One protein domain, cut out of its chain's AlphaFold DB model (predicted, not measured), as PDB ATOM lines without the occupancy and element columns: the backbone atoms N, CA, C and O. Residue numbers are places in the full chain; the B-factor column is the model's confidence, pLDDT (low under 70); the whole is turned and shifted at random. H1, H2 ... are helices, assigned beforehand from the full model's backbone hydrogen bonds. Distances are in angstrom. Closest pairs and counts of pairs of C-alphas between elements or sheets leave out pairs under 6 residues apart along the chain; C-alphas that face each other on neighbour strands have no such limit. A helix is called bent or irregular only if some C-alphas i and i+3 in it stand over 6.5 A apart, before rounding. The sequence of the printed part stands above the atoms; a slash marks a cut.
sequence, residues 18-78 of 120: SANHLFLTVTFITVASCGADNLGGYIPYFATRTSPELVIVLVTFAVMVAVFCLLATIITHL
ATOM      1  N   SER A  18      86.825  27.923  -2.723       69.00
ATOM      2  CA  SER A  18      86.799  28.854  -1.583       69.00
ATOM      3  C   SER A  18      87.874  29.944  -1.688       69.00
ATOM      4  O   SER A  18      87.566  31.125  -1.550       69.00
ATOM      5  N   ALA A  19      89.118  29.579  -2.019       76.12
ATOM      6  CA  ALA A  19      90.215  30.535  -2.172       76.12
ATOM      7  C   ALA A  19      89.995  31.501  -3.345       76.12
ATOM      8  O   ALA A  19      90.214  32.701  -3.194       76.12
ATOM      9  N   ASN A  20      89.501  31.009  -4.488       78.25
ATOM     10  CA  ASN A  20      89.187  31.858  -5.638       78.25
ATOM     11  C   ASN A  20      88.022  32.807  -5.334       78.25
ATOM     12  O   ASN A  20      88.069  33.976  -5.708       78.25
ATOM     13  N   HIS A  21      86.996  32.328  -4.625       80.06
ATOM     14  CA  HIS A  21      85.863  33.156  -4.224       80.06
ATOM     15  C   HIS A  21      86.262  34.204  -3.176       80.06
ATOM     16  O   HIS A  21      85.836  35.354  -3.269       80.06
ATOM     17  N   LEU A  22      87.122  33.850  -2.215       85.94
ATOM     18  CA  LEU A  22      87.672  34.782  -1.229       85.94
ATOM     19  C   LEU A  22      88.560  35.835  -1.895       85.94
ATOM     20  O   LEU A  22      88.392  37.022  -1.637       85.94
ATOM     21  N   PHE A  23      89.457  35.417  -2.791       89.69
ATOM     22  CA  PHE A  23      90.315  36.319  -3.557       89.69
ATOM     23  C   PHE A  23      89.491  37.308  -4.386       89.69
ATOM     24  O   PHE A  23      89.729  38.515  -4.317       89.69
ATOM     25  N   LEU A  24      88.479  36.820  -5.112       88.56
ATOM     26  CA  LEU A  24      87.563  37.666  -5.876       88.56
ATOM     27  C   LEU A  24      86.775  38.615  -4.971       88.56
ATOM     28  O   LEU A  24      86.685  39.797  -5.278       88.56
ATOM     29  N   THR A  25      86.260  38.130  -3.841       87.31
ATOM     30  CA  THR A  25      85.479  38.941  -2.896       87.31
ATOM     31  C   THR A  25      86.327  40.057  -2.284       87.31
ATOM     32  O   THR A  25      85.915  41.212  -2.292       87.31
ATOM     33  N   VAL A  26      87.534  39.749  -1.802       85.56
ATOM     34  CA  VAL A  26      88.441  40.741  -1.200       85.56
ATOM     35  C   VAL A  26      88.910  41.752  -2.244       85.56
ATOM     36  O   VAL A  26      88.909  42.952  -1.970       85.56
ATOM     37  N   THR A  27      89.247  41.297  -3.453       85.75
ATOM     38  CA  THR A  27      89.637  42.191  -4.555       85.75
ATOM     39  C   THR A  27      88.479  43.106  -4.945       85.75
ATOM     40  O   THR A  27      88.667  44.315  -5.058       85.75
ATOM     41  N   PHE A  28      87.269  42.560  -5.086       87.62
ATOM     42  CA  PHE A  28      86.074  43.324  -5.429       87.62
ATOM     43  C   PHE A  28      85.734  44.368  -4.364       87.62
ATOM     44  O   PHE A  28      85.542  45.529  -4.706       87.62
ATOM     45  N   ILE A  29      85.722  43.991  -3.081       84.06
ATOM     46  CA  ILE A  29      85.476  44.926  -1.975       84.06
ATOM     47  C   ILE A  29      86.541  46.025  -1.962       84.06
ATOM     48  O   ILE A  29      86.203  47.196  -1.855       84.06
ATOM     49  N   THR A  30      87.815  45.677  -2.141       82.81
ATOM     50  CA  THR A  30      88.915  46.655  -2.148       82.81
ATOM     51  C   THR A  30      88.767  47.664  -3.289       82.81
ATOM     52  O   THR A  30      88.864  48.871  -3.073       82.81
ATOM     53  N   VAL A  31      88.483  47.185  -4.504       82.44
ATOM     54  CA  VAL A  31      88.268  48.051  -5.673       82.44
ATOM     55  C   VAL A  31      87.005  48.897  -5.508       82.44
ATOM     56  O   VAL A  31      87.026  50.082  -5.816       82.44
ATOM     57  N   ALA A  32      85.916  48.326  -4.995       80.56
ATOM     58  CA  ALA A  32      84.664  49.050  -4.794       80.56
ATOM     59  C   ALA A  32      84.774  50.120  -3.695       80.56
ATOM     60  O   ALA A  32      84.230  51.209  -3.851       80.56
ATOM     61  N   SER A  33      85.478  49.828  -2.600       77.88
ATOM     62  CA  SER A  33      85.593  50.733  -1.451       77.88
ATOM     63  C   SER A  33      86.637  51.833  -1.626       77.88
ATOM     64  O   SER A  33      86.460  52.896  -1.045       77.88
ATOM     65  N   CYS A  34      87.710  51.597  -2.389       76.81
ATOM     66  CA  CYS A  34      88.829  52.545  -2.500       76.81
ATOM     67  C   CYS A  34      89.150  52.961  -3.940       76.81
ATOM     68  O   CYS A  34      89.995  53.823  -4.168       76.81
ATOM     69  N   GLY A  35      88.551  52.312  -4.939       73.75
ATOM     70  CA  GLY A  35      88.888  52.558  -6.337       73.75
ATOM     71  C   GLY A  35      88.354  53.893  -6.841       73.75
ATOM     72  O   GLY A  35      89.057  54.584  -7.565       73.75
ATOM     73  N   ALA A  36      87.135  54.284  -6.466       76.62
ATOM     74  CA  ALA A  36      86.484  55.459  -7.046       76.62
ATOM     75  C   ALA A  36      87.181  56.783  -6.676       76.62
ATOM     76  O   ALA A  36      87.445  57.600  -7.557       76.62
ATOM     77  N   ASP A  37      87.528  56.981  -5.404       78.12
ATOM     78  CA  ASP A  37      88.199  58.190  -4.916       78.12
ATOM     79  C   ASP A  37      89.685  58.230  -5.317       78.12
ATOM     80  O   ASP A  37      90.176  59.263  -5.777       78.12
ATOM     81  N   ASN A  38      90.390  57.093  -5.238       79.31
ATOM     82  CA  ASN A  38      91.827  57.033  -5.535       79.31
ATOM     83  C   ASN A  38      92.154  56.878  -7.031       79.31
ATOM     84  O   ASN A  38      93.235  57.262  -7.457       79.31
ATOM     85  N   LEU A  39      91.268  56.339  -7.871       78.12
ATOM     86  CA  LEU A  39      91.503  56.288  -9.322       78.12
ATOM     87  C   LEU A  39      90.927  57.525 -10.014       78.12
ATOM     88  O   LEU A  39      91.583  58.096 -10.884       78.12
ATOM     89  N   GLY A  40      89.741  57.979  -9.600       77.12
ATOM     90  CA  GLY A  40      89.057  59.122 -10.209       77.12
ATOM     91  C   GLY A  40      89.828  60.437 -10.081       77.12
ATOM     92  O   GLY A  40      89.882  61.202 -11.040       77.12
ATOM     93  N   GLY A  41      90.471  60.682  -8.934       77.12
ATOM     94  CA  GLY A  41      91.278  61.889  -8.725       77.12
ATOM     95  C   GLY A  41      92.680  61.803  -9.335       77.12
ATOM     96  O   GLY A  41      93.173  62.767  -9.921       77.12
ATOM     97  N   TYR A  42      93.328  60.642  -9.229       79.31
ATOM     98  CA  TYR A  42      94.751  60.526  -9.543       79.31
ATOM     99  C   TYR A  42      95.042  60.153 -11.001       79.31
ATOM    100  O   TYR A  42      96.048  60.607 -11.540       79.31
ATOM    101  N   ILE A  43      94.174  59.399 -11.689       80.25
ATOM    102  CA  ILE A  43      94.361  59.069 -13.116       80.25
ATOM    103  C   ILE A  43      94.450  60.327 -14.004       80.25
ATOM    104  O   ILE A  43      95.447  60.462 -14.717       80.25
ATOM    105  N   PRO A  44      93.486  61.272 -13.985       79.44
ATOM    106  CA  PRO A  44      93.590  62.492 -14.792       79.44
ATOM    107  C   PRO A  44      94.746  63.395 -14.334       79.44
ATOM    108  O   PRO A  44      95.388  64.052 -15.155       79.44
ATOM    109  N   TYR A  45      95.067  63.388 -13.036       81.50
ATOM    110  CA  TYR A  45      96.214  64.118 -12.500       81.50
ATOM    111  C   TYR A  45      97.542  63.580 -13.048       81.50
ATOM    112  O   TYR A  45      98.401  64.362 -13.438       81.50
ATOM    113  N   PHE A  46      97.710  62.261 -13.156       78.75
ATOM    114  CA  PHE A  46      98.917  61.649 -13.717       78.75
ATOM    115  C   PHE A  46      98.983  61.718 -15.239       78.75
ATOM    116  O   PHE A  46     100.071  61.884 -15.783       78.75
ATOM    117  N   ALA A  47      97.840  61.666 -15.926       79.69
ATOM    118  CA  ALA A  47      97.771  61.790 -17.382       79.69
ATOM    119  C   ALA A  47      98.286  63.146 -17.904       79.69
ATOM    120  O   ALA A  47      98.644  63.260 -19.072       79.69
ATOM    121  N   THR A  48      98.334  64.167 -17.043       81.31
ATOM    122  CA  THR A  48      98.786  65.525 -17.387       81.31
ATOM    123  C   THR A  48     100.224  65.831 -16.952       81.31
ATOM    124  O   THR A  48     100.704  66.936 -17.202       81.31
ATOM    125  N   ARG A  49     100.931  64.886 -16.313       81.62
ATOM    126  CA  ARG A  49     102.280  65.096 -15.755       81.62
ATOM    127  C   ARG A  49     103.366  64.408 -16.564       81.62
ATOM    128  O   ARG A  49     103.142  63.412 -17.246       81.62
ATOM    129  N   THR A  50     104.576  64.947 -16.471       82.56
ATOM    130  CA  THR A  50     105.756  64.371 -17.123       82.56
ATOM    131  C   THR A  50     106.269  63.147 -16.350       82.56
ATOM    132  O   THR A  50     106.086  63.032 -15.138       82.56
ATOM    133  N   SER A  51     106.947  62.211 -17.028       80.50
ATOM    134  CA  SER A  51     107.493  60.991 -16.405       80.50
ATOM    135  C   SER A  51     108.338  61.214 -15.131       80.50
ATOM    136  O   SER A  51     108.159  60.442 -14.190       80.50
ATOM    137  N   PRO A  52     109.228  62.227 -15.025       83.81
ATOM    138  CA  PRO A  52     109.965  62.472 -13.780       83.81
ATOM    139  C   PRO A  52     109.081  62.994 -12.636       83.81
ATOM    140  O   PRO A  52     109.290  62.611 -11.485       83.81
ATOM    141  N   GLU A  53     108.066  63.812 -12.924       84.25
ATOM    142  CA  GLU A  53     107.114  64.289 -11.911       84.25
ATOM    143  C   GLU A  53     106.295  63.132 -11.333       84.25
ATOM    144  O   GLU A  53     106.056  63.084 -10.127       84.25
ATOM    145  N   LEU A  54     105.926  62.158 -12.170       85.94
ATOM    146  CA  LEU A  54     105.215  60.959 -11.733       85.94
ATOM    147  C   LEU A  54     106.006  60.184 -10.668       85.94
ATOM    148  O   LEU A  54     105.444  59.785  -9.649       85.94
ATOM    149  N   VAL A  55     107.315  60.005 -10.874       87.56
ATOM    150  CA  VAL A  55     108.188  59.306  -9.917       87.56
ATOM    151  C   VAL A  55     108.226  60.042  -8.579       87.56
ATOM    152  O   VAL A  55     108.094  59.411  -7.532       87.56
ATOM    153  N   ILE A  56     108.343  61.371  -8.599       89.19
ATOM    154  CA  ILE A  56     108.345  62.190  -7.378       89.19
ATOM    155  C   ILE A  56     107.023  62.032  -6.621       89.19
ATOM    156  O   ILE A  56     107.034  61.854  -5.399       89.19
ATOM    157  N   VAL A  57     105.888  62.051  -7.326       87.94
ATOM    158  CA  VAL A  57     104.577  61.872  -6.688       87.94
ATOM    159  C   VAL A  57     104.441  60.475  -6.087       87.94
ATOM    160  O   VAL A  57     104.023  60.360  -4.937       87.94
ATOM    161  N   LEU A  58     104.847  59.423  -6.802       89.00
ATOM    162  CA  LEU A  58     104.795  58.048  -6.292       89.00
ATOM    163  C   LEU A  58     105.656  57.863  -5.037       89.00
ATOM    164  O   LEU A  58     105.200  57.265  -4.062       89.00
ATOM    165  N   VAL A  59     106.876  58.407  -5.029       92.75
ATOM    166  CA  VAL A  59     107.763  58.351  -3.857       92.75
ATOM    167  C   VAL A  59     107.154  59.117  -2.685       92.75
ATOM    168  O   VAL A  59     107.112  58.602  -1.570       92.75
ATOM    169  N   THR A  60     106.629  60.318  -2.930       92.81
ATOM    170  CA  THR A  60     105.984  61.134  -1.892       92.81
ATOM    171  C   THR A  60     104.773  60.417  -1.300       92.81
ATOM    172  O   THR A  60     104.627  60.360  -0.080       92.81
ATOM    173  N   PHE A  61     103.939  59.818  -2.152       87.94
ATOM    174  CA  PHE A  61     102.790  59.025  -1.732       87.94
ATOM    175  C   PHE A  61     103.220  57.834  -0.868       87.94
ATOM    176  O   PHE A  61     102.682  57.644   0.220       87.94
ATOM    177  N   ALA A  62     104.238  57.081  -1.288       91.75
ATOM    178  CA  ALA A  62     104.754  55.949  -0.521       91.75
ATOM    179  C   ALA A  62     105.296  56.367   0.858       91.75
ATOM    180  O   ALA A  62     105.007  55.713   1.862       91.75
ATOM    181  N   VAL A  63     106.035  57.480   0.930       95.88
ATOM    182  CA  VAL A  63     106.532  58.036   2.200       95.88
ATOM    183  C   VAL A  63     105.371  58.456   3.100       95.88
ATOM    184  O   VAL A  63     105.363  58.116   4.281       95.88
ATOM    185  N   MET A  64     104.363  59.140   2.555       93.62
ATOM    186  CA  MET A  64     103.157  59.522   3.293       93.62
ATOM    187  C   MET A  64     102.411  58.305   3.846       93.62
ATOM    188  O   MET A  64     102.063  58.298   5.023       93.62
ATOM    189  N   VAL A  65     102.222  57.251   3.045       92.38
ATOM    190  CA  VAL A  65     101.598  55.998   3.499       92.38
ATOM    191  C   VAL A  65     102.400  55.367   4.635       92.38
ATOM    192  O   VAL A  65     101.814  54.964   5.639       92.38
ATOM    193  N   ALA A  66     103.732  55.319   4.527       94.81
ATOM    194  CA  ALA A  66     104.585  54.795   5.590       94.81
ATOM    195  C   ALA A  66     104.435  55.603   6.891       94.81
ATOM    196  O   ALA A  66     104.228  55.025   7.957       94.81
ATOM    197  N   VAL A  67     104.462  56.937   6.803       96.56
ATOM    198  CA  VAL A  67     104.256  57.832   7.953       96.56
ATOM    199  C   VAL A  67     102.871  57.626   8.567       96.56
ATOM    200  O   VAL A  67     102.769  57.451   9.780       96.56
ATOM    201  N   PHE A  68     101.811  57.581   7.759       92.25
ATOM    202  CA  PHE A  68     100.458  57.328   8.252       92.25
ATOM    203  C   PHE A  68     100.324  55.960   8.915       92.25
ATOM    204  O   PHE A  68      99.674  55.855   9.950       92.25
ATOM    205  N   CYS A  69     100.966  54.925   8.375       93.38
ATOM    206  CA  CYS A  69     100.948  53.590   8.963       93.38
ATOM    207  C   CYS A  69     101.628  53.573  10.343       93.38
ATOM    208  O   CYS A  69     101.094  53.009  11.303       93.38
ATOM    209  N   LEU A  70     102.765  54.261  10.475       94.88
ATOM    210  CA  LEU A  70     103.454  54.428  11.756       94.88
ATOM    211  C   LEU A  70     102.603  55.219  12.755       94.88
ATOM    212  O   LEU A  70     102.435  54.788  13.894       94.88
ATOM    213  N   LEU A  71     102.012  56.337  12.327       93.25
ATOM    214  CA  LEU A  71     101.120  57.140  13.164       93.25
ATOM    215  C   LEU A  71      99.900  56.337  13.619       93.25
ATOM    216  O   LEU A  71      99.582  56.344  14.804       93.25
ATOM    217  N   ALA A  72      99.248  55.604  12.716       89.75
ATOM    218  CA  ALA A  72      98.114  54.748  13.041       89.75
ATOM    219  C   ALA A  72      98.502  53.677  14.064       89.75
ATOM    220  O   ALA A  72      97.764  53.431  15.017       89.75
ATOM    221  N   THR A  73      99.689  53.089  13.922       89.06
ATOM    222  CA  THR A  73     100.216  52.121  14.887       89.06
ATOM    223  C   THR A  73     100.398  52.775  16.259       89.06
ATOM    224  O   THR A  73      99.857  52.292  17.248       89.06
ATOM    225  N   ILE A  74     101.062  53.931  16.336       90.19
ATOM    226  CA  ILE A  74     101.261  54.661  17.601       90.19
ATOM    227  C   ILE A  74      99.916  55.031  18.246       90.19
ATOM    228  O   ILE A  74      99.717  54.806  19.437       90.19
ATOM    229  N   ILE A  75      98.976  55.557  17.459       87.62
ATOM    230  CA  ILE A  75      97.653  55.993  17.922       87.62
ATOM    231  C   ILE A  75      96.821  54.808  18.430       87.62
ATOM    232  O   ILE A  75      96.167  54.916  19.466       87.62
ATOM    233  N   THR A  76      96.859  53.663  17.746       88.31
ATOM    234  CA  THR A  76      96.112  52.461  18.155       88.31
ATOM    235  C   THR A  76      96.694  51.779  19.394       88.31
ATOM    236  O   THR A  76      95.968  51.064  20.084       88.31
ATOM    237  N   HIS A  77      97.957  52.036  19.745       87.56
ATOM    238  CA  HIS A  77      98.531  51.589  21.017       87.56
ATOM    239  C   HIS A  77      98.000  52.364  22.235       87.56
ATOM    240  O   HIS A  77      98.146  51.884  23.362       87.56
ATOM    241  N   LEU A  78      97.342  53.517  22.053       89.00
ATOM    242  CA  LEU A  78      96.678  54.207  23.158       89.00
ATOM    243  C   LEU A  78      95.380  53.463  23.526       89.00
ATOM    244  O   LEU A  78      94.474  53.357  22.693       89.00
TER     245      LEU A  78
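AT A GLANCE: This is residues 18 to 78 of the 120 residues of the protein "Cadmium resistance transport protein" of Limosilactobacillus fermentum (UniProt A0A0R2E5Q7). Two long helices meet near their ends as an open V, with a tight turn, residues 48 to 50, at its point. The first, H1, is bent: its arm H1b makes one side of the V opposite the long H2, and its arm H1a turns steeply away beyond the bend. The 61 printed residues hold two named helices, H1 then H2, and no named strand; the class is all helix. The whole is flat, spanning 43 by 34 by 18 A, and only just loose, close to extended, with a radius of gyration of the C-alphas of 15.8 A.

HOW THE PARTS SIT: By its hydrogen bonds H1, residues 18 to 47, was assigned as one helix, but it is bent, with C-alphas 33 and 36 7.4 A apart. Its arms, H1a, residues 18 to 33, and H1b, residues 36 to 47, stand at a steep tilt of 69.8 degrees, only just short of about perpendicular. H1b is itself irregular, with C-alphas 41 and 44 6.52 A apart. H1b and H2, residues 51 to 76, are close but not clearly touching; their closest C-alphas, those of Phe 46 and Leu 54, are 6.6 A apart. They run opposite ways at a shallow tilt of 29 degrees. H1a and H2 are apart. Every O i to N i+4 pair is within hydrogen-bond range in H1a and H2, and 5 of 8 are in H1b.

IN THESE COORDINATES: H1a begins at C-alpha 18, (86.799, 28.854, -1.583), and is 21.9 A long. H1b measures 16.6 A from C-alpha 36 to C-alpha 47, at (97.771, 61.790, -17.382). H2 is 37.4 A long and ends at C-alpha 76, (96.112, 52.461, 18.155).

THE WHOLE: The C-alphas of Ser 18 and Thr 50 are the two farthest apart, at 43.2 A. The printed part has no cut, and the link from H1 to H2 is tight. Residues 18 to 30, 32 to 38 and 58 to 78 stand free. The mean pLDDT of the printed part is 85.0; residue 18 is under 70.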